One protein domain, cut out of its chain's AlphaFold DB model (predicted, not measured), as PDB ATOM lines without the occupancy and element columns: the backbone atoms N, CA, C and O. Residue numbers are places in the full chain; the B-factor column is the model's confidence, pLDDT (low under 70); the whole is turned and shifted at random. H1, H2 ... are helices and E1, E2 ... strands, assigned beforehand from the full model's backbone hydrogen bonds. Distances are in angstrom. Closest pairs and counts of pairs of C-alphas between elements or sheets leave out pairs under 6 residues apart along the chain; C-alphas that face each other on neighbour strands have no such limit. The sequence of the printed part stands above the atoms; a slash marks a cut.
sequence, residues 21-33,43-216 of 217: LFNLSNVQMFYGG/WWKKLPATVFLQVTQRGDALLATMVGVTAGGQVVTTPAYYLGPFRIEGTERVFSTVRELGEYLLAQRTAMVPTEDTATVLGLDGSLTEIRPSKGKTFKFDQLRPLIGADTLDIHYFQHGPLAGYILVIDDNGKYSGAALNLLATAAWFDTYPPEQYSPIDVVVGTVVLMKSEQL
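AT A GLANCE: This is residues 21 to 33 and 43 to 216 of the 217 residues of an uncharacterized protein of Hymenobacter daecheongensis DSM 21074 (UniProt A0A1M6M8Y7). This is an elongated domain in two parts: a strongly twisted antiparallel sheet of five strands makes one, and a small antiparallel sheet of three strands, E1 to E3, makes the other. H3 lies between them over the large sheet, H2 packs beside that sheet, and H1 crosses over E1 and E2 and reaches H3 with its later residues. The printed part has 187 residues, with three named helices and eight named strands in the order E1 E2 E3 H1 E4 E5 H2 E6 E7 H3 E8. The class is mixed, helices and strands, with 75 residues in named elements, under half. The whole is compact, with a radius of gyration of the C-alphas of 16.9 A and spans of 57 by 34 by 32 A.

HOW THE PARTS SIT: The large sheet runs E5 (residues 128 to 131), E4 (119 to 122), E8 (208 to 212), E7 (166 to 171), E6 (153 to 157), each antiparallel to its neighbour. N 121 and O 129 are 2.8 A apart, N 120 and O 210 2.9 A, N 169 and O 209 2.8 A, and N 156 and O 168 2.8 A, within hydrogen-bond range. H3 (183 to 192) is on this sheet at a height of 10.0 A, only just over E8 alone, with 4 of its C-alphas falling on E8 and 2 each on E4 and E7. Its closest C-alphas to E8 are those of Ala 185 and Val 208, 7.4 A. H2 (141 to 148) is on the sheet at a height of 5.0 A, over none of its strands; Ile 148 and Val 208 have the closest C-alphas of H2 and E8, 5.5 A. H1 (98 to 111) only just touches H3, with 3 pairs of C-alphas within 8 A, by residues 105 to 109 alone; the closest are those of Arg 109 and Leu 184, 6.2 A, at a steep tilt of 66 degrees, the same way. E1 (50 to 55), E2 (61 to 69) and E3 (75 to 78) form a meander, each strand the antiparallel neighbour of the one before; N 54 and O 62 are 2.8 A apart, and N 67 and O 76 2.9 A. H1 makes two layers with this sheet, a helix on one face, and runs across E2 at 86 degrees on the local plane. Every O i to N i+4 pair is within hydrogen-bond range in H1 and H3, and 2 of 4 in H2.

IN THESE COORDINATES: E1 begins at C-alpha 50 (162.194, 191.140, 94.485). E2 is 23.4 A long, H1 19.9 A, E7 16.8 A, E1 15.9 A and H3 14.6 A from first to last C-alpha. E8 ends at C-alpha 212 (143.121, 172.064, 102.953).

THE WHOLE: The C-alphas farthest apart, of Gly 33 and Gly 136, are 58.7 A apart. Residues 34 to 42 are cut out, with 11.2 A from C-alpha 33 to 43. The links E3 to H1, E7 to H3 and H3 to E8 are long. Mean pLDDT of the printed part is 71.9; 73 residues are under 70, among them 43 to 91.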
ATOM      1  N   LEU A  21     152.784 186.217  89.605       45.28
ATOM      2  CA  LEU A  21     153.924 187.004  90.071       45.28
ATOM      3  C   LEU A  21     154.824 186.107  90.944       45.28
ATOM      4  O   LEU A  21     154.462 185.786  92.070       45.28
ATOM      5  N   PHE A  22     155.994 185.694  90.449       46.25
ATOM      6  CA  PHE A  22     156.954 184.858  91.208       46.25
ATOM      7  C   PHE A  22     158.213 185.643  91.556       46.25
ATOM      8  O   PHE A  22     158.694 186.315  90.665       46.25
ATOM      9  N   ASN A  23     158.766 185.534  92.775       43.16
ATOM     10  CA  ASN A  23     159.707 186.534  93.318       43.16
ATOM     11  C   ASN A  23     161.240 186.338  93.104       43.16
ATOM     12  O   ASN A  23     161.918 187.323  93.141       43.16
ATOM     13  N   LEU A  24     161.878 185.215  92.796       44.31
ATOM     14  CA  LEU A  24     163.356 185.069  92.616       44.31
ATOM     15  C   LEU A  24     164.296 185.996  93.442       44.31
ATOM     16  O   LEU A  24     164.703 187.079  93.008       44.31
ATOM     17  N   SER A  25     164.784 185.514  94.584       37.81
ATOM     18  CA  SER A  25     165.867 186.180  95.307       37.81
ATOM     19  C   SER A  25     167.210 185.900  94.620       37.81
ATOM     20  O   SER A  25     167.651 184.758  94.577       37.81
ATOM     21  N   ASN A  26     167.828 186.925  94.009       35.78
ATOM     22  CA  ASN A  26     169.287 187.088  93.788       35.78
ATOM     23  C   ASN A  26     169.635 188.147  92.725       35.78
ATOM     24  O   ASN A  26     170.464 187.917  91.842       35.78
ATOM     25  N   VAL A  27     169.080 189.355  92.827       35.00
ATOM     26  CA  VAL A  27     169.687 190.504  92.136       35.00
ATOM     27  C   VAL A  27     170.263 191.454  93.177       35.00
ATOM     28  O   VAL A  27     169.588 191.866  94.119       35.00
ATOM     29  N   GLN A  28     171.553 191.759  93.038       35.56
ATOM     30  CA  GLN A  28     172.187 192.841  93.780       35.56
ATOM     31  C   GLN A  28     171.760 194.148  93.120       35.56
ATOM     32  O   GLN A  28     172.092 194.392  91.962       35.56
ATOM     33  N   MET A  29     171.004 194.977  93.834       35.47
ATOM     34  CA  MET A  29     170.635 196.296  93.331       35.47
ATOM     35  C   MET A  29     171.556 197.372  93.888       35.47
ATOM     36  O   MET A  29     171.884 197.385  95.073       35.47
ATOM     37  N   PHE A  30     171.927 198.295  93.011       36.72
ATOM     38  CA  PHE A  30     172.760 199.447  93.316       36.72
ATOM     39  C   PHE A  30     171.856 200.656  93.563       36.72
ATOM     40  O   PHE A  30     171.052 201.014  92.704       36.72
ATOM     41  N   TYR A  31     171.976 201.295  94.728       32.44
ATOM     42  CA  TYR A  31     171.295 202.561  94.993       32.44
ATOM     43  C   TYR A  31     172.219 203.720  94.610       32.44
ATOM     44  O   TYR A  31     173.268 203.912  95.221       32.44
ATOM     45  N   GLY A  32     171.830 204.495  93.600       35.25
ATOM     46  CA  GLY A  32     172.474 205.751  93.234       35.25
ATOM     47  C   GLY A  32     171.395 206.775  92.922       35.25
ATOM     48  O   GLY A  32     170.680 206.636  91.933       35.25
ATOM     49  N   GLY A  33     171.231 207.778  93.786       34.28
ATOM     50  CA  GLY A  33     170.316 208.884  93.516       34.28
ATOM     51  C   GLY A  33     170.744 209.627  92.249       34.28
ATOM     52  O   GLY A  33     171.934 209.892  92.056       34.28
ATOM     53  N   TRP A  43     177.588 204.029 100.855       32.84
ATOM     54  CA  TRP A  43     176.313 203.382 101.256       32.84
ATOM     55  C   TRP A  43     175.903 202.174 100.402       32.84
ATOM     56  O   TRP A  43     174.848 202.147  99.774       32.84
ATOM     57  N   TRP A  44     176.737 201.136 100.420       33.97
ATOM     58  CA  TRP A  44     176.452 199.851  99.782       33.97
ATOM     59  C   TRP A  44     175.633 198.970 100.730       33.97
ATOM     60  O   TRP A  44     176.167 198.437 101.700       33.97
ATOM     61  N   LYS A  45     174.337 198.789 100.459       35.28
ATOM     62  CA  LYS A  45     173.526 197.775 101.146       35.28
ATOM     63  C   LYS A  45     172.938 196.828 100.110       35.28
ATOM     64  O   LYS A  45     172.202 197.258  99.230       35.28
ATOM     65  N   LYS A  46     173.269 195.538 100.220       35.78
ATOM     66  CA  LYS A  46     172.637 194.465  99.443       35.78
ATOM     67  C   LYS A  46     171.153 194.452  99.814       35.78
ATOM     68  O   LYS A  46     170.800 194.014 100.906       35.78
ATOM     69  N   LEU A  47     170.303 194.997  98.951       36.22
ATOM     70  CA  LEU A  47     168.860 194.805  99.050       36.22
ATOM     71  C   LEU A  47     168.510 193.526  98.288       36.22
ATOM     72  O   LEU A  47     169.043 193.340  97.190       36.22
ATOM     73  N   PRO A  48     167.661 192.639  98.834       40.06
ATOM     74  CA  PRO A  48     167.100 191.568  98.032       40.06
ATOM     75  C   PRO A  48     166.245 192.237  96.957       40.06
ATOM     76  O   PRO A  48     165.248 192.886  97.265       40.06
ATOM     77  N   ALA A  49     166.666 192.164  95.698       45.69
ATOM     78  CA  ALA A  49     165.739 192.468  94.627       45.69
ATOM     79  C   ALA A  49     164.612 191.442  94.670       45.69
ATOM     80  O   ALA A  49     164.874 190.238  94.677       45.69
ATOM     81  N   THR A  50     163.388 191.944  94.672       49.84
ATOM     82  CA  THR A  50     162.194 191.140  94.485       49.84
ATOM     83  C   THR A  50     161.904 191.139  92.990       49.84
ATOM     84  O   THR A  50     161.486 192.151  92.419       49.84
ATOM     85  N   VAL A  51     162.206 190.035  92.322       50.09
ATOM     86  CA  VAL A  51     162.098 189.929  90.871       50.09
ATOM     87  C   VAL A  51     160.824 189.188  90.531       50.09
ATOM     88  O   VAL A  51     160.755 187.982  90.688       50.09
ATOM     89  N   PHE A  52     159.829 189.892  90.013       55.09
ATOM     90  CA  PHE A  52     158.583 189.294  89.579       55.09
ATOM     91  C   PHE A  52     158.684 188.723  88.175       55.09
ATOM     92  O   PHE A  52     158.938 189.424  87.205       55.09
ATOM     93  N   LEU A  53     158.420 187.439  88.038       54.41
ATOM     94  CA  LEU A  53     158.097 186.846  86.754       54.41
ATOM     95  C   LEU A  53     156.598 187.022  86.525       54.41
ATOM     96  O   LEU A  53     155.838 186.502  87.327       54.41
ATOM     97  N   GLN A  54     156.203 187.732  85.469       54.47
ATOM     98  CA  GLN A  54     154.829 187.898  84.999       54.47
ATOM     99  C   GLN A  54     154.595 186.995  83.787       54.47
ATOM    100  O   GLN A  54     155.233 187.176  82.751       54.47
ATOM    101  N   VAL A  55     153.642 186.067  83.874       51.00
ATOM    102  CA  VAL A  55     153.185 185.298  82.706       51.00
ATOM    103  C   VAL A  55     151.921 185.937  82.136       51.00
ATOM    104  O   VAL A  55     150.929 186.123  82.839       51.00
ATOM    105  N   THR A  56     151.966 186.318  80.862       54.16
ATOM    106  CA  THR A  56     150.834 186.928  80.155       54.16
ATOM    107  C   THR A  56     149.795 185.881  79.744       54.16
ATOM    108  O   THR A  56     150.084 184.689  79.665       54.16
ATOM    109  N   GLN A  57     148.591 186.325  79.365       50.16
ATOM    110  CA  GLN A  57     147.532 185.446  78.838       50.16
ATOM    111  C   GLN A  57     147.932 184.666  77.571       50.16
ATOM    112  O   GLN A  57     147.263 183.704  77.208       50.16
ATOM    113  N   ARG A  58     149.005 185.079  76.883       53.44
ATOM    114  CA  ARG A  58     149.541 184.396  75.695       53.44
ATOM    115  C   ARG A  58     150.597 183.341  76.028       53.44
ATOM    116  O   ARG A  58     151.085 182.682  75.119       53.44
ATOM    117  N   GLY A  59     150.953 183.187  77.305       48.12
ATOM    118  CA  GLY A  59     152.037 182.315  77.754       48.12
ATOM    119  C   GLY A  59     153.421 182.968  77.707       48.12
ATOM    120  O   GLY A  59     154.397 182.336  78.098       48.12
ATOM    121  N   ASP A  60     153.526 184.231  77.280       55.75
ATOM    122  CA  ASP A  60     154.801 184.950  77.304       55.75
ATOM    123  C   ASP A  60     155.197 185.266  78.751       55.75
ATOM    124  O   ASP A  60     154.392 185.826  79.500       55.75
ATOM    125  N   ALA A  61     156.433 184.939  79.129       56.69
ATOM    126  CA  ALA A  61     156.992 185.246  80.441       56.69
ATOM    127  C   ALA A  61     157.872 186.506  80.379       56.69
ATOM    128  O   ALA A  61     158.822 186.579  79.598       56.69
ATOM    129  N   LEU A  62     157.563 187.489  81.219       55.59
ATOM    130  CA  LEU A  62     158.277 188.756  81.351       55.59
ATOM    131  C   LEU A  62     158.885 188.847  82.751       55.59
ATOM    132  O   LEU A  62     158.202 188.573  83.732       55.59
ATOM    133  N   LEU A  63     160.150 189.257  82.857       53.28
ATOM    134  CA  LEU A  63     160.765 189.543  84.152       53.28
ATOM    135  C   LEU A  63     160.591 191.030  84.490       53.28
ATOM    136  O   LEU A  63     161.243 191.896  83.909       53.28
ATOM    137  N   ALA A  64     159.705 191.328  85.431       49.12
ATOM    138  CA  ALA A  64     159.513 192.642  86.023       49.12
ATOM    139  C   ALA A  64     160.211 192.680  87.388       49.12
ATOM    140  O   ALA A  64     159.769 192.063  88.345       49.12
ATOM    141  N   THR A  65     161.310 193.416  87.538       50.53
ATOM    142  CA  THR A  65     161.876 193.598  88.888       50.53
ATOM    143  C   THR A  65     161.101 194.676  89.626       50.53
ATOM    144  O   THR A  65     161.015 195.787  89.106       50.53
ATOM    145  N   MET A  66     160.592 194.391  90.830       46.19
ATOM    146  CA  MET A  66     160.261 195.450  91.783       46.19
ATOM    147  C   MET A  66     161.548 195.877  92.478       46.19
ATOM    148  O   MET A  66     162.093 195.185  93.339       46.19
ATOM    149  N   VAL A  67     162.043 197.045  92.089       43.16
ATOM    150  CA  VAL A  67     163.252 197.651  92.640       43.16
ATOM    151  C   VAL A  67     162.872 198.408  93.912       43.16
ATOM    152  O   VAL A  67     162.892 199.631  93.948       43.16
ATOM    153  N   GLY A  68     162.499 197.667  94.959       39.72
ATOM    154  CA  GLY A  68     162.191 198.215  96.279       39.72
ATOM    155  C   GLY A  68     161.023 199.211  96.323       39.72
ATOM    156  O   GLY A  68     160.463 199.645  95.319       39.72
ATOM    157  N   VAL A  69     160.641 199.554  97.549       33.09
ATOM    158  CA  VAL A  69     159.705 200.638  97.844       33.09
ATOM    159  C   VAL A  69     160.562 201.890  98.017       33.09
ATOM    160  O   VAL A  69     161.456 201.907  98.867       33.09
ATOM    161  N   THR A  70     160.362 202.931  97.205       34.78
ATOM    162  CA  THR A  70     161.022 204.221  97.482       34.78
ATOM    163  C   THR A  70     160.545 204.751  98.839       34.78
ATOM    164  O   THR A  70     159.490 204.352  99.326       34.78
ATOM    165  N   ALA A  71     161.273 205.681  99.465       32.06
ATOM    166  CA  ALA A  71     160.881 206.263 100.758       32.06
ATOM    167  C   ALA A  71     159.461 206.897 100.781       32.06
ATOM    168  O   ALA A  71     158.977 207.253 101.850       32.06
ATOM    169  N   GLY A  72     158.790 207.019  99.625       34.56
ATOM    170  CA  GLY A  72     157.399 207.452  99.470       34.56
ATOM    171  C   GLY A  72     156.404 206.361  99.043       34.56
ATOM    172  O   GLY A  72     155.338 206.704  98.544       34.56
ATOM    173  N   GLY A  73     156.722 205.069  99.173       33.69
ATOM    174  CA  GLY A  73     155.761 203.990  98.896       33.69
ATOM    175  C   GLY A  73     155.636 203.572  97.424       33.69
ATOM    176  O   GLY A  73     154.845 202.685  97.118       33.69
ATOM    177  N   GLN A  74     156.384 204.184  96.499       35.72
ATOM    178  CA  GLN A  74     156.258 203.859  95.075       35.72
ATOM    179  C   GLN A  74     157.050 202.607  94.704       35.72
ATOM    180  O   GLN A  74     158.253 202.514  94.959       35.72
ATOM    181  N   VAL A  75     156.350 201.685  94.048       41.94
ATOM    182  CA  VAL A  75     156.897 200.502  93.391       41.94
ATOM    183  C   VAL A  75     157.527 200.919  92.062       41.94
ATOM    184  O   VAL A  75     156.841 201.443  91.186       41.94
ATOM    185  N   VAL A  76     158.828 200.681  91.896       40.00
ATOM    186  CA  VAL A  76     159.526 200.908  90.622       40.00
ATOM    187  C   VAL A  76     159.690 199.573  89.905       40.00
ATOM    188  O   VAL A  76     160.428 198.705  90.371       40.00
ATOM    189  N   THR A  77     159.017 199.409  88.765       43.16
ATOM    190  CA  THR A  77     159.204 198.255  87.882       43.16
ATOM    191  C   THR A  77     160.327 198.540  86.888       43.16
ATOM    192  O   THR A  77     160.323 199.562  86.203       43.16
ATOM    193  N   THR A  78     161.314 197.646  86.794       42.62
ATOM    194  CA  THR A  78     162.320 197.712  85.720       42.62
ATOM    195  C   THR A  78     162.227 196.464  84.839       42.62
ATOM    196  O   THR A  78     162.297 195.348  85.360       42.62
ATOM    197  N   PRO A  79     162.074 196.608  83.509       47.12
ATOM    198  CA  PRO A  79     161.973 195.479  82.577       47.12
ATOM    199  C   PRO A  79     163.347 194.864  82.226       47.12
ATOM    200  O   PRO A  79     163.539 194.344  81.134       47.12
ATOM    201  N   ALA A  80     164.353 194.996  83.095       44.34
ATOM    202  CA  ALA A  80     165.757 195.044  82.674       44.34
ATOM    203  C   ALA A  80     166.494 193.693  82.572       44.34
ATOM    204  O   ALA A  80     167.685 193.687  82.263       44.34
ATOM    205  N   TYR A  81     165.844 192.551  82.796       52.88
ATOM    206  CA  TYR A  81     166.568 191.285  82.958       52.88
ATOM    207  C   TYR A  81     166.075 190.211  81.988       52.88
ATOM    208  O   TYR A  81     165.141 189.471  82.275       52.88
ATOM    209  N   TYR A  82     166.748 190.112  80.840       53.97
ATOM    210  CA  TYR A  82     166.544 189.042  79.849       53.97
ATOM    211  C   TYR A  82     167.787 188.168  79.626       53.97
ATOM    212  O   TYR A  82     167.719 187.180  78.896       53.97
ATOM    213  N   LEU A  83     168.926 188.514  80.234       51.91
ATOM    214  CA  LEU A  83     170.202 187.845  79.988       51.91
ATOM    215  C   LEU A  83     170.456 186.792  81.075       51.91
ATOM    216  O   LEU A  83     170.803 187.133  82.203       51.91
ATOM    217  N   GLY A  84     170.230 185.521  80.727       54.09
ATOM    218  CA  GLY A  84     170.536 184.365  81.572       54.09
ATOM    219  C   GLY A  84     172.045 184.079  81.691       54.09
ATOM    220  O   GLY A  84     172.865 184.814  81.137       54.09
ATOM    221  N   PRO A  85     172.434 182.990  82.379       62.88
ATOM    222  CA  PRO A  85     171.560 181.955  82.934       62.88
ATOM    223  C   PRO A  85     170.914 182.353  84.269       62.88
ATOM    224  O   PRO A  85     171.532 183.009  85.105       62.88
ATOM    225  N   PHE A  86     169.681 181.901  84.490       67.88
ATOM    226  CA  PHE A  86     168.934 182.102  85.732       67.88
ATOM    227  C   PHE A  86     169.066 180.887  86.644       67.88
ATOM    228  O   PHE A  86     169.128 179.749  86.177       67.88
ATOM    229  N   ARG A  87     169.088 181.124  87.955       66.44
ATOM    230  CA  ARG A  87     169.134 180.080  88.981       66.44
ATOM    231  C   ARG A  87     168.175 180.437  90.101       66.44
ATOM    232  O   ARG A  87     168.093 181.605  90.478       66.44
ATOM    233  N   ILE A  88     167.483 179.436  90.631       67.00
ATOM    234  CA  ILE A  88     166.749 179.590  91.888       67.00
ATOM    235  C   ILE A  88     167.775 179.453  93.015       67.00
ATOM    236  O   ILE A  88     168.616 178.550  92.985       67.00
ATOM    237  N   GLU A  89     167.753 180.387  93.962       61.38
ATOM    238  CA  GLU A  89     168.681 180.410  95.091       61.38
ATOM    239  C   GLU A  89     168.616 179.113  95.903       61.38
ATOM    240  O   GLU A  89     167.536 178.609  96.197       61.38
ATOM    241  N   GLY A  90     169.783 178.574  96.263       58.06
ATOM    242  CA  GLY A  90     169.877 177.323  97.021       58.06
ATOM    243  C   GLY A  90     169.702 176.056  96.178       58.06
ATOM    244  O   GLY A  90     169.480 174.987  96.738       58.06
ATOM    245  N   THR A  91     169.801 176.153  94.846       62.59
ATOM    246  CA  THR A  91     169.542 175.031  93.932       62.59
ATOM    247  C   THR A  91     170.605 174.904  92.844       62.59
ATOM    248  O   THR A  91     171.197 175.894  92.412       62.59
ATOM    249  N   GLU A  92     170.778 173.685  92.332       72.38
ATOM    250  CA  GLU A  92     171.598 173.400  91.143       72.38
ATOM    251  C   GLU A  92     170.827 173.616  89.826       72.38
ATOM    252  O   GLU A  92     171.353 173.382  88.737       72.38
ATOM    253  N   ARG A  93     169.557 174.039  89.893       73.06
ATOM    254  CA  ARG A  93     168.706 174.180  88.709       73.06
ATOM    255  C   ARG A  93     169.059 175.466  87.965       73.06
ATOM    256  O   ARG A  93     168.967 176.567  88.509       73.06
ATOM    257  N   VAL A  94     169.441 175.314  86.700       76.00
ATOM    258  CA  VAL A  94     169.840 176.414  85.814       76.00
ATOM    259  C   VAL A  94     168.871 176.507  84.641       76.00
ATOM    260  O   VAL A  94     168.570 175.498  84.008       76.00
ATOM    261  N   PHE A  95     168.419 177.720  84.336       74.62
ATOM    262  CA  PHE A  95     167.543 178.028  83.208       74.62
ATOM    263  C   PHE A  95     168.278 178.947  82.239       74.62
ATOM    264  O   PHE A  95     168.845 179.965  82.641       74.62
ATOM    265  N   SER A  96     168.279 178.604  80.955       73.19
ATOM    266  CA  SER A  96     169.039 179.344  79.942       73.19
ATOM    267  C   SER A  96     168.357 180.659  79.580       73.19
ATOM    268  O   SER A  96     169.019 181.626  79.203       73.19
ATOM    269  N   THR A  97     167.029 180.713  79.715       70.50
ATOM    270  CA  THR A  97     166.208 181.873  79.356       70.50
ATOM    271  C   THR A  97     165.168 182.194  80.432       70.50
ATOM    272  O   THR A  97     164.759 181.321  81.198       70.50
ATOM    273  N   VAL A  98     164.691 183.447  80.462       66.81
ATOM    274  CA  VAL A  98     163.555 183.862  81.314       66.81
ATOM    275  C   VAL A  98     162.317 183.032  81.000       66.81
ATOM    276  O   VAL A  98     161.573 182.677  81.906       66.81
ATOM    277  N   ARG A  99     162.107 182.699  79.721       71.00
ATOM    278  CA  ARG A  99     160.976 181.881  79.283       71.00
ATOM    279  C   ARG A  99     161.013 180.486  79.904       71.00
ATOM    280  O   ARG A  99     159.997 180.060  80.430       71.00
ATOM    281  N   GLU A 100     162.165 179.817  79.905       75.19
ATOM    282  CA  GLU A 100     162.312 178.486  80.521       75.19
ATOM    283  C   GLU A 100     162.018 178.509  82.026       75.19
ATOM    284  O   GLU A 100     161.324 177.635  82.542       75.19
ATOM    285  N   LEU A 101     162.513 179.529  82.735       75.62
ATOM    286  CA  LEU A 101     162.181 179.739  84.145       75.62
ATOM    287  C   LEU A 101     160.681 180.032  84.334       75.62
ATOM    288  O   LEU A 101     160.052 179.512  85.254       75.62
ATOM    289  N   GLY A 102     160.125 180.832  83.422       72.44
ATOM    290  CA  GLY A 102     158.711 181.146  83.246       72.44
ATOM    291  C   GLY A 102     157.810 179.928  83.236       72.44
ATOM    292  O   GLY A 102     156.961 179.739  84.107       72.44
ATOM    293  N   GLU A 103     158.031 179.100  82.226       75.38
ATOM    294  CA  GLU A 103     157.299 177.869  81.964       75.38
ATOM    295  C   GLU A 103     157.424 176.897  83.137       75.38
ATOM    296  O   GLU A 103     156.430 176.296  83.546       75.38
ATOM    297  N   TYR A 104     158.618 176.789  83.729       82.00
ATOM    298  CA  TYR A 104     158.831 175.951  84.900       82.00
ATOM    299  C   TYR A 104     157.975 176.397  86.087       82.00
ATOM    300  O   TYR A 104     157.195 175.598  86.602       82.00
ATOM    301  N   LEU A 105     158.081 177.659  86.511       76.94
ATOM    302  CA  LEU A 105     157.352 178.159  87.680       76.94
ATOM    303  C   LEU A 105     155.839 178.152  87.465       76.94
ATOM    304  O   LEU A 105     155.101 177.832  88.395       76.94
ATOM    305  N   LEU A 106     155.375 178.421  86.242       75.12
ATOM    306  CA  LEU A 106     153.965 178.281  85.889       75.12
ATOM    307  C   LEU A 106     153.490 176.834  86.048       75.12
ATOM    308  O   LEU A 106     152.473 176.594  86.695       75.12
ATOM    309  N   ALA A 107     154.240 175.868  85.512       81.25
ATOM    310  CA  ALA A 107     153.902 174.455  85.646       81.25
ATOM    311  C   ALA A 107     153.836 174.030  87.123       81.25
ATOM    312  O   ALA A 107     152.882 173.364  87.527       81.25
ATOM    313  N   GLN A 108     154.793 174.473  87.949       85.31
ATOM    314  CA  GLN A 108     154.759 174.206  89.389       85.31
ATOM    315  C   GLN A 108     153.568 174.899  90.071       85.31
ATOM    316  O   GLN A 108     152.868 174.286  90.871       85.31
ATOM    317  N   ARG A 109     153.253 176.149  89.714       80.75
ATOM    318  CA  ARG A 109     152.099 176.888  90.257       80.75
ATOM    319  C   ARG A 109     150.775 176.192  89.973       80.75
ATOM    320  O   ARG A 109     149.887 176.229  90.825       80.75
ATOM    321  N   THR A 110     150.630 175.588  88.796       81.19
ATOM    322  CA  THR A 110     149.440 174.810  88.432       81.19
ATOM    323  C   THR A 110     149.385 173.483  89.186       81.19
ATOM    324  O   THR A 110     148.309 173.075  89.615       81.19
ATOM    325  N   ALA A 111     150.529 172.828  89.385       87.75
ATOM    326  CA  ALA A 111     150.607 171.517  90.026       87.75
ATOM    327  C   ALA A 111     150.607 171.557  91.567       87.75
ATOM    328  O   ALA A 111     150.425 170.520  92.194       87.75
ATOM    329  N   MET A 112     150.811 172.722  92.194       90.75
ATOM    330  CA  MET A 112     151.000 172.801  93.648       90.75
ATOM    331  C   MET A 112     149.742 172.500  94.476       90.75
ATOM    332  O   MET A 112     149.858 172.189  95.661       90.75
ATOM    333  N   VAL A 113     148.547 172.625  93.887       91.19
ATOM    334  CA  VAL A 113     147.277 172.427  94.600       91.19
ATOM    335  C   VAL A 113     147.123 170.944  94.960       91.19
ATOM    336  O   VAL A 113     147.084 170.112  94.053       91.19
ATOM    337  N   PRO A 114     147.037 170.590  96.256       90.00
ATOM    338  CA  PRO A 114     146.988 169.194  96.672       90.00
ATOM    339  C   PRO A 114     145.664 168.513  96.309       90.00
ATOM    340  O   PRO A 114     144.610 169.147  96.218       90.00
ATOM    341  N   THR A 115     145.708 167.186  96.171       87.75
ATOM    342  CA  THR A 115     144.509 166.343  96.032       87.75
ATOM    343  C   THR A 115     143.778 166.171  97.375       87.75
ATOM    344  O   THR A 115     144.320 166.498  98.431       87.75
ATOM    345  N   GLU A 116     142.544 165.650  97.350       82.88
ATOM    346  CA  GLU A 116     141.576 165.680  98.466       82.88
ATOM    347  C   GLU A 116     142.104 165.192  99.832       82.88
ATOM    348  O   GLU A 116     141.760 165.785 100.851       82.88
ATOM    349  N   ASP A 117     142.996 164.200  99.857       87.81
ATOM    350  CA  ASP A 117     143.539 163.592 101.087       87.81
ATOM    351  C   ASP A 117     145.053 163.823 101.265       87.81
ATOM    352  O   ASP A 117     145.746 163.062 101.950       87.81
ATOM    353  N   THR A 118     145.600 164.833 100.592       94.19
ATOM    354  CA  THR A 118     147.044 165.094 100.562       94.19
ATOM    355  C   THR A 118     147.356 166.536 100.910       94.19
ATOM    356  O   THR A 118     146.477 167.395 100.898       94.19
ATOM    357  N   ALA A 119     148.622 166.785 101.210       97.00
ATOM    358  CA  ALA A 119     149.193 168.116 101.253       97.00
ATOM    359  C   ALA A 119     150.399 168.178 100.317       97.00
ATOM    360  O   ALA A 119     150.978 167.144  99.979       97.00
ATOM    361  N   THR A 120     150.792 169.383  99.930       98.25
ATOM    362  CA  THR A 120     151.946 169.607  99.060       98.25
ATOM    363  C   THR A 120     153.003 170.382  99.828       98.25
ATOM    364  O   THR A 120     152.759 171.505 100.271       98.25
ATOM    365  N   VAL A 121     154.193 169.805  99.974       97.50
ATOM    366  CA  VAL A 121     155.385 170.541 100.401       97.50
ATOM    367  C   VAL A 121     155.872 171.368  99.217       97.50
ATOM    368  O   VAL A 121     156.121 170.815  98.143       97.50
ATOM    369  N   LEU A 122     156.008 172.675  99.419       94.88
ATOM    370  CA  LEU A 122     156.549 173.613  98.440       94.88
ATOM    371  C   LEU A 122     158.009 173.883  98.795       94.88
ATOM    372  O   LEU A 122     158.297 174.591  99.766       94.88
ATOM    373  N   GLY A 123     158.924 173.298  98.027       90.38
ATOM    374  CA  GLY A 123     160.359 173.486  98.197       90.38
ATOM    375  C   GLY A 123     160.826 174.864  97.730       90.38
ATOM    376  O   GLY A 123     160.219 175.494  96.862       90.38
ATOM    377  N   LEU A 124     161.955 175.317  98.279       83.69
ATOM    378  CA  LEU A 124     162.606 176.573  97.885       83.69
ATOM    379  C   LEU A 124     163.025 176.585  96.408       83.69
ATOM    380  O   LEU A 124     163.059 177.637  95.778       83.69
ATOM    381  N   ASP A 125     163.290 175.409  95.842       78.62
ATOM    382  CA  ASP A 125     163.660 175.214  94.441       78.62
ATOM    383  C   ASP A 125     162.472 175.181  93.474       78.62
ATOM    384  O   ASP A 125     162.657 174.983  92.273       78.62
ATOM    385  N   GLY A 126     161.256 175.358  93.994       80.56
ATOM    386  CA  GLY A 126     160.019 175.154  93.256       80.56
ATOM    387  C   GLY A 126     159.608 173.686  93.143       80.56
ATOM    388  O   GLY A 126     158.634 173.400  92.453       80.56
ATOM    389  N   SER A 127     160.308 172.746  93.788       89.62
ATOM    390  CA  SER A 127     159.856 171.356  93.844       89.62
ATOM    391  C   SER A 127     158.547 171.223  94.618       89.62
ATOM    392  O   SER A 127     158.251 171.970  95.554       89.62
ATOM    393  N   LEU A 128     157.768 170.227  94.211       94.56
ATOM    394  CA  LEU A 128     156.502 169.867  94.821       94.56
ATOM    395  C   LEU A 128     156.613 168.435  95.322       94.56
ATOM    396  O   LEU A 128     156.919 167.532  94.543       94.56
ATOM    397  N   THR A 129     156.357 168.224  96.609       96.25
ATOM    398  CA  THR A 129     156.297 166.873  97.181       96.25
ATOM    399  C   THR A 129     154.929 166.638  97.796       96.25
ATOM    400  O   THR A 129     154.568 167.285  98.776       96.25
ATOM    401  N   GLU A 130     154.168 165.701  97.232       96.50
ATOM    402  CA  GLU A 130     152.912 165.250  97.831       96.50
ATOM    403  C   GLU A 130     153.207 164.446  99.104       96.50
ATOM    404  O   GLU A 130     154.035 163.534  99.114       96.50
ATOM    405  N   ILE A 131     152.502 164.771 100.184       96.31
ATOM    406  CA  ILE A 131     152.592 164.090 101.473       96.31
ATOM    407  C   ILE A 131     151.202 163.677 101.956       96.31
ATOM    408  O   ILE A 131     150.182 164.276 101.607       96.31
ATOM    409  N   ARG A 132     151.168 162.655 102.815       95.94
ATOM    410  CA  ARG A 132     149.943 162.133 103.438       95.94
ATOM    411  C   ARG A 132     150.069 162.119 104.960       95.94
ATOM    412  O   ARG A 132     151.183 161.970 105.473       95.94
ATOM    413  N   PRO A 133     148.957 162.237 105.703       95.00
ATOM    414  CA  PRO A 133     148.965 162.025 107.142       95.00
ATOM    415  C   PRO A 133     149.536 160.650 107.494       95.00
ATOM    416  O   PRO A 133     149.202 159.647 106.867       95.00
ATOM    417  N   SER A 134     150.365 160.589 108.534       92.38
ATOM    418  CA  SER A 134     150.918 159.322 109.036       92.38
ATOM    419  C   SER A 134     149.834 158.375 109.570       92.38
ATOM    420  O   SER A 134     149.990 157.155 109.533       92.38
ATOM    421  N   LYS A 135     148.721 158.929 110.069       88.69
ATOM    422  CA  LYS A 135     147.556 158.183 110.551       88.69
ATOM    423  C   LYS A 135     146.274 158.996 110.367       88.69
ATOM    424  O   LYS A 135     146.195 160.136 110.815       88.69
ATOM    425  N   GLY A 136     145.234 158.366 109.822       89.06
ATOM    426  CA  GLY A 136     143.925 158.998 109.622       89.06
ATOM    427  C   GLY A 136     143.908 159.952 108.425       89.06
ATOM    428  O   GLY A 136     144.599 159.707 107.444       89.06
ATOM    429  N   LYS A 137     143.094 161.013 108.509       90.69
ATOM    430  CA  LYS A 137     142.893 162.002 107.430       90.69
ATOM    431  C   LYS A 137     143.479 163.389 107.720       90.69
ATOM    432  O   LYS A 137     143.375 164.275 106.885       90.69
ATOM    433  N   THR A 138     144.078 163.587 108.895       94.81
ATOM    434  CA  THR A 138     144.536 164.906 109.359       94.81
ATOM    435  C   THR A 138     146.005 164.884 109.764       94.81
ATOM    436  O   THR A 138     146.450 163.947 110.429       94.81
ATOM    437  N   PHE A 139     146.738 165.937 109.429       96.12
ATOM    438  CA  PHE A 139     148.102 166.184 109.867       96.12
ATOM    439  C   PHE A 139     148.128 166.753 111.285       96.12
ATOM    440  O   PHE A 139     147.269 167.541 111.671       96.12
ATOM    441  N   LYS A 140     149.152 166.354 112.040       95.31
ATOM    442  CA  LYS A 140     149.496 166.924 113.347       95.31
ATOM    443  C   LYS A 140     150.716 167.824 113.206       95.31
ATOM    444  O   LYS A 140     151.573 167.546 112.367       95.31
ATOM    445  N   PHE A 141     150.874 168.808 114.088       95.06
ATOM    446  CA  PHE A 141     152.047 169.692 114.073       95.06
ATOM    447  C   PHE A 141     153.387 168.955 114.140       95.06
ATOM    448  O   PHE A 141     154.292 169.296 113.386       95.06
ATOM    449  N   ASP A 142     153.498 167.895 114.944       94.00
ATOM    450  CA  ASP A 142     154.738 167.108 115.045       94.00
ATOM    451  C   ASP A 142     155.122 166.413 113.732       94.00
ATOM    452  O   ASP A 142     156.290 166.111 113.510       94.00
ATOM    453  N   GLN A 143     154.153 166.183 112.840       94.75
ATOM    454  CA  GLN A 143     154.422 165.680 111.495       94.75
ATOM    455  C   GLN A 143     154.865 166.802 110.541       94.75
ATOM    456  O   GLN A 143     155.653 166.546 109.637       94.75
ATOM    457  N   LEU A 144     154.359 168.026 110.717       96.12
ATOM    458  CA  LEU A 144     154.600 169.152 109.808       96.12
ATOM    459  C   LEU A 144     155.920 169.879 110.089       96.12
ATOM    460  O   LEU A 144     156.640 170.208 109.151       96.12
ATOM    461  N   ARG A 145     156.274 170.060 111.365       95.31
ATOM    462  CA  ARG A 145     157.540 170.675 111.804       95.31
ATOM    463  C   ARG A 145     158.784 170.137 111.085       95.31
ATOM    464  O   ARG A 145     159.501 170.942 110.491       95.31
ATOM    465  N   PRO A 146     159.048 168.813 111.056       94.81
ATOM    466  CA  PRO A 146     160.248 168.290 110.401       94.81
ATOM    467  C   PRO A 146     160.238 168.461 108.877       94.81
ATOM    468  O   PRO A 146     161.306 168.495 108.278       94.81
ATOM    469  N   LEU A 147     159.065 168.576 108.242       94.88
ATOM    470  CA  LEU A 147     158.956 168.788 106.791       94.88
ATOM    471  C   LEU A 147     159.318 170.222 106.391       94.88
ATOM    472  O   LEU A 147     159.887 170.447 105.329       94.88
ATOM    473  N   ILE A 148     158.972 171.176 107.253       93.12
ATOM    474  CA  ILE A 148     159.235 172.609 107.084       93.12
ATOM    475  C   ILE A 148     160.644 172.960 107.593       93.12
ATOM    476  O   ILE A 148     161.250 173.917 107.121       93.12
ATOM    477  N   GLY A 149     161.194 172.154 108.508       91.50
ATOM    478  CA  GLY A 149     162.460 172.438 109.182       91.50
ATOM    479  C   GLY A 149     162.315 173.512 110.262       91.50
ATOM    480  O   GLY A 149     163.232 174.305 110.443       91.50
ATOM    481  N   ALA A 150     161.166 173.548 110.947       90.69
ATOM    482  CA  ALA A 150     160.798 174.609 111.882       90.69
ATOM    483  C   ALA A 150     160.455 174.082 113.282       90.69
ATOM    484  O   ALA A 150     159.787 173.053 113.428       90.69
ATOM    485  N   ASP A 151     160.849 174.836 114.309       88.44
ATOM    486  CA  ASP A 151     160.485 174.567 115.708       88.44
ATOM    487  C   ASP A 151     159.058 175.052 116.022       88.44
ATOM    488  O   ASP A 151     158.276 174.384 116.714       88.44
ATOM    489  N   THR A 152     158.688 176.205 115.464       91.00
ATOM    490  CA  THR A 152     157.376 176.842 115.613       91.00
ATOM    491  C   THR A 152     156.721 177.029 114.252       91.00
ATOM    492  O   THR A 152     157.383 177.310 113.258       91.00
ATOM    493  N   LEU A 153     155.405 176.833 114.209       94.31
ATOM    494  CA  LEU A 153     154.620 176.926 112.984       94.31
ATOM    495  C   LEU A 153     153.661 178.102 113.087       94.31
ATOM    496  O   LEU A 153     152.999 178.249 114.116       94.31
ATOM    497  N   ASP A 154     153.545 178.858 112.003       94.88
ATOM    498  CA  ASP A 154     152.436 179.778 111.768       94.88
ATOM    499  C   ASP A 154     151.508 179.199 110.687       94.88
ATOM    500  O   ASP A 154     151.936 178.448 109.802       94.88
ATOM    501  N   ILE A 155     150.211 179.489 110.801       96.25
ATOM    502  CA  ILE A 155     149.168 178.952 109.925       96.25
ATOM    503  C   ILE A 155     148.421 180.112 109.296       96.25
ATOM    504  O   ILE A 155     147.607 180.786 109.928       96.25
ATOM    505  N   HIS A 156     148.630 180.275 108.000       94.31
ATOM    506  CA  HIS A 156     147.923 181.265 107.223       94.31
ATOM    507  C   HIS A 156     146.708 180.649 106.524       94.31
ATOM    508  O   HIS A 156     146.842 179.681 105.777       94.31
ATOM    509  N   TYR A 157     145.527 181.239 106.726       94.00
ATOM    510  CA  TYR A 157     144.280 180.818 106.088       94.00
ATOM    511  C   TYR A 157     143.950 181.703 104.892       94.00
ATOM    512  O   TYR A 157     143.654 182.887 105.052       94.00
ATOM    513  N   PHE A 158     143.885 181.103 103.706       90.38
ATOM    514  CA  PHE A 158     143.403 181.801 102.524       90.38
ATOM    515  C   PHE A 158     141.883 181.967 102.597       90.38
ATOM    516  O   PHE A 158     141.119 181.000 102.505       90.38
ATOM    517  N   GLN A 159     141.436 183.212 102.754       85.88
ATOM    518  CA  GLN A 159     140.011 183.539 102.886       85.88
ATOM    519  C   GLN A 159     139.320 183.753 101.534       85.88
ATOM    520  O   GLN A 159     138.110 183.554 101.414       85.88
ATOM    521  N   HIS A 160     140.075 184.157 100.511       82.69
ATOM    522  CA  HIS A 160     139.559 184.549  99.200       82.69
ATOM    523  C   HIS A 160     140.481 184.067  98.071       82.69
ATOM    524  O   HIS A 160     141.623 183.664  98.302       82.69
ATOM    525  N   GLY A 161     139.984 184.148  96.835       81.19
ATOM    526  CA  GLY A 161     140.747 183.803  95.637       81.19
ATOM    527  C   GLY A 161     140.795 182.295  95.343       81.19
ATOM    528  O   GLY A 161     140.027 181.522  95.919       81.19
ATOM    529  N   PRO A 162     141.682 181.861  94.427       79.56
ATOM    530  CA  PRO A 162     141.728 180.476  93.950       79.56
ATOM    531  C   PRO A 162     142.095 179.441  95.024       79.56
ATOM    532  O   PRO A 162     141.857 178.253  94.829       79.56
ATOM    533  N   LEU A 163     142.684 179.881  96.138       88.06
ATOM    534  CA  LEU A 163     143.085 179.028  97.257       88.06
ATOM    535  C   LEU A 163     142.169 179.184  98.477       88.06
ATOM    536  O   LEU A 163     142.531 178.742  99.562       88.06
ATOM    537  N   ALA A 164     140.977 179.774  98.329       90.50
ATOM    538  CA  ALA A 164     140.018 179.858  99.427       90.50
ATOM    539  C   ALA A 164     139.731 178.464 100.025       90.50
ATOM    540  O   ALA A 164     139.419 177.516  99.303       90.50
ATOM    541  N   GLY A 165     139.859 178.339 101.349       92.19
ATOM    542  CA  GLY A 165     139.699 177.069 102.075       92.19
ATOM    543  C   GLY A 165     140.986 176.250 102.249       92.19
ATOM    544  O   GLY A 165     140.980 175.261 102.991       92.19
ATOM    545  N   TYR A 166     142.092 176.676 101.636       95.69
ATOM    546  CA  TYR A 166     143.428 176.134 101.879       95.69
ATOM    547  C   TYR A 166     144.156 176.929 102.970       95.69
ATOM    548  O   TYR A 166     143.813 178.073 103.278       95.69
ATOM    549  N   ILE A 167     145.180 176.307 103.544       96.56
ATOM    550  CA  ILE A 167     146.109 176.913 104.491       96.56
ATOM    551  C   ILE A 167     147.549 176.745 104.016       96.56
ATOM    552  O   ILE A 167     147.897 175.724 103.415       96.56
ATOM    553  N   LEU A 168     148.382 177.731 104.331       96.44
ATOM    554  CA  LEU A 168     149.834 177.605 104.321       96.44
ATOM    555  C   LEU A 168     150.323 177.402 105.748       96.44
ATOM    556  O   LEU A 168     150.021 178.200 106.630       96.44
ATOM    557  N   VAL A 169     151.104 176.352 105.952       97.25
ATOM    558  CA  VAL A 169     151.843 176.119 107.191       97.25
ATOM    559  C   VAL A 169     153.287 176.524 106.943       97.25
ATOM    560  O   VAL A 169     153.930 175.991 106.032       97.25
ATOM    561  N   ILE A 170     153.769 177.485 107.723       95.50
ATOM    562  CA  ILE A 170     155.053 178.160 107.513       95.50
ATOM    563  C   ILE A 170     155.889 178.156 108.795       95.50
ATOM    564  O   ILE A 170     155.359 177.950 109.887       95.50
ATOM    565  N   ASP A 171     157.193 178.389 108.660       92.25
ATOM    566  CA  ASP A 171     158.069 178.677 109.799       92.25
ATOM    567  C   ASP A 171     157.801 180.098 110.315       92.25
ATOM    568  O   ASP A 171     158.070 181.075 109.613       92.25
ATOM    569  N   ASP A 172     157.314 180.209 111.552       88.12
ATOM    570  CA  ASP A 172     157.058 181.492 112.228       88.12
ATOM    571  C   ASP A 172     158.342 182.343 112.347       88.12
ATOM    572  O   ASP A 172     158.322 183.573 112.280       88.12
ATOM    573  N   ASN A 173     159.505 181.687 112.428       84.38
ATOM    574  CA  ASN A 173     160.800 182.350 112.554       84.38
ATOM    575  C   ASN A 173     161.550 182.522 111.231       84.38
ATOM    576  O   ASN A 173     162.620 183.140 111.225       84.38
ATOM    577  N   GLY A 174     161.012 182.033 110.110       78.31
ATOM    578  CA  GLY A 174     161.761 181.916 108.857       78.31
ATOM    579  C   GLY A 174     162.355 183.245 108.378       78.31
ATOM    580  O   GLY A 174     163.488 183.313 107.906       78.31
ATOM    581  N   LYS A 175     161.627 184.355 108.548       70.56
ATOM    582  CA  LYS A 175     162.119 185.688 108.147       70.56
ATOM    583  C   LYS A 175     163.241 186.182 109.052       70.56
ATOM    584  O   LYS A 175     164.202 186.778 108.569       70.56
ATOM    585  N   TYR A 176     163.129 185.929 110.353       74.19
ATOM    586  CA  TYR A 176     164.115 186.351 111.348       74.19
ATOM    587  C   TYR A 176     165.399 185.517 111.280       74.19
ATOM    588  O   TYR A 176     166.473 186.030 111.586       74.19
ATOM    589  N   SER A 177     165.305 184.262 110.830       71.69
ATOM    590  CA  SER A 177     166.451 183.377 110.597       71.69
ATOM    591  C   SER A 177     167.150 183.618 109.254       71.69
ATOM    592  O   SER A 177     168.189 183.016 108.985       71.69
ATOM    593  N   GLY A 178     166.619 184.517 108.416       68.25
ATOM    594  CA  GLY A 178     167.158 184.788 107.085       68.25
ATOM    595  C   GLY A 178     166.910 183.651 106.093       68.25
ATOM    596  O   GLY A 178     167.711 183.472 105.174       68.25
ATOM    597  N   ALA A 179     165.837 182.874 106.278       76.69
ATOM    598  CA  ALA A 179     165.458 181.817 105.352       76.69
ATOM    599  C   ALA A 179     165.240 182.372 103.937       76.69
ATOM    600  O   ALA A 179     164.743 183.487 103.741       76.69
ATOM    601  N   ALA A 180     165.606 181.564 102.942       75.44
ATOM    602  CA  ALA A 180     165.400 181.920 101.549       75.44
ATOM    603  C   ALA A 180     163.905 182.010 101.226       75.44
ATOM    604  O   ALA A 180     163.056 181.367 101.844       75.44
ATOM    605  N   LEU A 181     163.586 182.816 100.228       75.88
ATOM    606  CA  LEU A 181     162.229 183.046  99.770       75.88
ATOM    607  C   LEU A 181     161.611 181.793  99.126       75.88
ATOM    608  O   LEU A 181     162.232 181.138  98.292       75.88
ATOM    609  N   ASN A 182     160.336 181.538  99.420       82.62
ATOM    610  CA  ASN A 182     159.538 180.529  98.737       82.62
ATOM    611  C   ASN A 182     158.725 181.149  97.595       82.62
ATOM    612  O   ASN A 182     157.748 181.869  97.818       82.62
ATOM    613  N   LEU A 183     159.129 180.865  96.358       76.38
ATOM    614  CA  LEU A 183     158.566 181.484  95.154       76.38
ATOM    615  C   LEU A 183     157.092 181.164  94.943       76.38
ATOM    616  O   LEU A 183     156.307 182.055  94.627       76.38
ATOM    617  N   LEU A 184     156.732 179.893  95.113       82.19
ATOM    618  CA  LEU A 184     155.379 179.406  94.870       82.19
ATOM    619  C   LEU A 184     154.433 179.864  95.973       82.19
ATOM    620  O   LEU A 184     153.340 180.338  95.678       82.19
ATOM    621  N   ALA A 185     154.875 179.793  97.230       87.88
ATOM    622  CA  ALA A 185     154.077 180.257  98.355       87.88
ATOM    623  C   ALA A 185     153.888 181.780  98.345       87.88
ATOM    624  O   ALA A 185     152.809 182.266  98.663       87.88
ATOM    625  N   THR A 186     154.900 182.540  97.917       82.44
ATOM    626  CA  THR A 186     154.778 183.997  97.755       82.44
ATOM    627  C   THR A 186     153.856 184.360  96.592       82.44
ATOM    628  O   THR A 186     153.041 185.269  96.725       82.44
ATOM    629  N   ALA A 187     153.914 183.633  95.472       76.81
ATOM    630  CA  ALA A 187     152.955 183.820  94.382       76.81
ATOM    631  C   ALA A 187     151.518 183.536  94.851       76.81
ATOM    632  O   ALA A 187     150.619 184.337  94.616       76.81
ATOM    633  N   ALA A 188     151.319 182.438  95.589       80.31
ATOM    634  CA  ALA A 188     150.043 182.100  96.215       80.31
ATOM    635  C   ALA A 188     149.550 183.197  97.173       80.31
ATOM    636  O   ALA A 188     148.369 183.532  97.173       80.31
ATOM    637  N   TRP A 189     150.459 183.777  97.962       82.69
ATOM    638  CA  TRP A 189     150.169 184.899  98.849       82.69
ATOM    639  C   TRP A 189     149.660 186.118  98.074       82.69
ATOM    640  O   TRP A 189     148.644 186.695  98.451       82.69
ATOM    641  N   PHE A 190     150.304 186.484  96.963       76.25
ATOM    642  CA  PHE A 190     149.896 187.636  96.148       76.25
ATOM    643  C   PHE A 190     148.624 187.418  95.340       76.25
ATOM    644  O   PHE A 190     147.902 188.384  95.097       76.25
ATOM    645  N   ASP A 191     148.291 186.174  94.998       73.25
ATOM    646  CA  ASP A 191     146.986 185.860  94.408       73.25
ATOM    647  C   ASP A 191     145.831 186.188  95.379       73.25
ATOM    648  O   ASP A 191     144.724 186.508  94.941       73.25
ATOM    649  N   THR A 192     146.076 186.120  96.693       75.88
ATOM    650  CA  THR A 192     145.095 186.476  97.733       75.88
ATOM    651  C   THR A 192     145.237 187.923  98.210       75.88
ATOM    652  O   THR A 192     144.224 188.578  98.455       75.88
ATOM    653  N   TYR A 193     146.464 188.441  98.298       73.50
ATOM    654  CA  TYR A 193     146.783 189.802  98.739       73.50
ATOM    655  C   TYR A 193     147.612 190.540  97.678       73.50
ATOM    656  O   TYR A 193     148.836 190.637  97.809       73.50
ATOM    657  N   PRO A 194     146.966 191.069  96.622       68.38
ATOM    658  CA  PRO A 194     147.666 191.774  95.558       68.38
ATOM    659  C   PRO A 194     148.478 192.964  96.103       68.38
ATOM    660  O   PRO A 194     147.914 193.798  96.824       68.38
ATOM    661  N   PRO A 195     149.773 193.088  95.760       61.06
ATOM    662  CA  PRO A 195     150.643 194.172  96.223       61.06
ATOM    663  C   PRO A 195     150.122 195.590  95.949       61.06
ATOM    664  O   PRO A 195     150.471 196.532  96.657       61.06
ATOM    665  N   GLU A 196     149.283 195.764  94.925       60.84
ATOM    666  CA  GLU A 196     148.682 197.053  94.572       60.84
ATOM    667  C   GLU A 196     147.600 197.489  95.568       60.84
ATOM    668  O   GLU A 196     147.269 198.671  95.647       60.84
ATOM    669  N   GLN A 197     147.028 196.533  96.306       64.44
ATOM    670  CA  GLN A 197     145.929 196.747  97.249       64.44
ATOM    671  C   GLN A 197     146.379 196.613  98.709       64.44
ATOM    672  O   GLN A 197     145.792 197.246  99.585       64.44
ATOM    673  N   TYR A 198     147.417 195.814  98.974       61.66
ATOM    674  CA  TYR A 198     147.883 195.485 100.319       61.66
ATOM    675  C   TYR A 198     149.328 195.962 100.530       61.66
ATOM    676  O   TYR A 198     150.254 195.508  99.861       61.66
ATOM    677  N   SER A 199     149.518 196.886 101.479       54.69
ATOM    678  CA  SER A 199     150.822 197.435 101.874       54.69
ATOM    679  C   SER A 199     150.894 197.607 103.401       54.69
ATOM    680  O   SER A 199     149.920 198.096 103.983       54.69
ATOM    681  N   PRO A 200     152.010 197.248 104.071       56.28
ATOM    682  CA  PRO A 200     153.256 196.722 103.508       56.28
ATOM    683  C   PRO A 200     153.098 195.311 102.922       56.28
ATOM    684  O   PRO A 200     152.272 194.524 103.373       56.28
ATOM    685  N   ILE A 201     153.892 195.022 101.891       62.25
ATOM    686  CA  ILE A 201     153.863 193.745 101.173       62.25
ATOM    687  C   ILE A 201     154.625 192.713 101.996       62.25
ATOM    688  O   ILE A 201     155.806 192.916 102.288       62.25
ATOM    689  N   ASP A 202     153.963 191.609 102.325       69.44
ATOM    690  CA  ASP A 202     154.615 190.481 102.976       69.44
ATOM    691  C   ASP A 202     155.007 189.384 101.975       69.44
ATOM    692  O   ASP A 202     154.420 189.266 100.902       69.44
ATOM    693  N   VAL A 203     156.026 188.596 102.311       75.75
ATOM    694  CA  VAL A 203     156.519 187.473 101.494       75.75
ATOM    695  C   VAL A 203     156.579 186.195 102.317       75.75
ATOM    696  O   VAL A 203     156.635 186.242 103.544       75.75
ATOM    697  N   VAL A 204     156.608 185.039 101.657       83.19
ATOM    698  CA  VAL A 204     156.733 183.745 102.334       83.19
ATOM    699  C   VAL A 204     158.146 183.205 102.135       83.19
ATOM    700  O   VAL A 204     158.663 183.190 101.019       83.19
ATOM    701  N   VAL A 205     158.781 182.763 103.218       82.69
ATOM    702  CA  VAL A 205     160.155 182.239 103.233       82.69
ATOM    703  C   VAL A 205     160.180 180.828 103.817       82.69
ATOM    704  O   VAL A 205     159.255 180.433 104.524       82.69
ATOM    705  N   GLY A 206     161.244 180.082 103.533       85.31
ATOM    706  CA  GLY A 206     161.416 178.699 103.971       85.31
ATOM    707  C   GLY A 206     160.621 177.690 103.139       85.31
ATOM    708  O   GLY A 206     159.814 178.035 102.276       85.31
ATOM    709  N   THR A 207     160.867 176.406 103.376       92.88
ATOM    710  CA  THR A 207     159.990 175.340 102.874       92.88
ATOM    711  C   THR A 207     158.640 175.462 103.567       92.88
ATOM    712  O   THR A 207     158.597 175.725 104.761       92.88
ATOM    713  N   VAL A 208     157.534 175.272 102.851       96.25
ATOM    714  CA  VAL A 208     156.189 175.386 103.442       96.25
ATOM    715  C   VAL A 208     155.308 174.217 103.044       96.25
ATOM    716  O   VAL A 208     155.622 173.483 102.107       96.25
ATOM    717  N   VAL A 209     154.177 174.057 103.730       97.94
ATOM    718  CA  VAL A 209     153.158 173.062 103.375       97.94
ATOM    719  C   VAL A 209     151.857 173.757 102.999       97.94
ATOM    720  O   VAL A 209     151.313 174.526 103.786       97.94
ATOM    721  N   LEU A 210     151.343 173.454 101.809       97.56
ATOM    722  CA  LEU A 210     150.007 173.835 101.355       97.56
ATOM    723  C   LEU A 210     149.047 172.659 101.559       97.56
ATOM    724  O   LEU A 210     149.318 171.548 101.098       97.56
ATOM    725  N   MET A 211     147.919 172.889 102.226       96.94
ATOM    726  CA  MET A 211     146.907 171.854 102.478       96.94
ATOM    727  C   MET A 211     145.508 172.441 102.616       96.94
ATOM    728  O   MET A 211     145.355 173.654 102.745       96.94
ATOM    729  N   LYS A 212     144.469 171.604 102.602       95.62
ATOM    730  CA  LYS A 212     143.121 172.064 102.953       95.62
ATOM    731  C   LYS A 212     143.039 172.327 104.456       95.62
ATOM    732  O   LYS A 212     143.569 171.556 105.251       95.62
ATOM    733  N   SER A 213     142.320 173.374 104.851       94.69
ATOM    734  CA  SER A 213     142.132 173.739 106.266       94.69
ATOM    735  C   SER A 213     141.600 172.589 107.136       94.69
ATOM    736  O   SER A 213     142.054 172.406 108.261       94.69
ATOM    737  N   GLU A 214     140.687 171.773 106.603       93.88
ATOM    738  CA  GLU A 214     140.084 170.620 107.293       93.88
ATOM    739  C   GLU A 214     141.064 169.472 107.594       93.88
ATOM    740  O   GLU A 214     140.771 168.594 108.406       93.88
ATOM    741  N   GLN A 215     142.235 169.470 106.949       93.94
ATOM    742  CA  GLN A 215     143.253 168.442 107.134       93.94
ATOM    743  C   GLN A 215     144.175 168.734 108.323       93.94
ATOM    744  O   GLN A 215     145.026 167.900 108.622       93.94
ATOM    745  N   LEU A 216     144.038 169.866 109.018       93.69
ATOM    746  CA  LEU A 216     144.874 170.203 110.171       93.69
ATOM    747  C   LEU A 216     144.139 169.951 111.497       93.69
ATOM    748  O   LEU A 216     142.982 170.343 111.646       93.69
TER     749      LEU A 216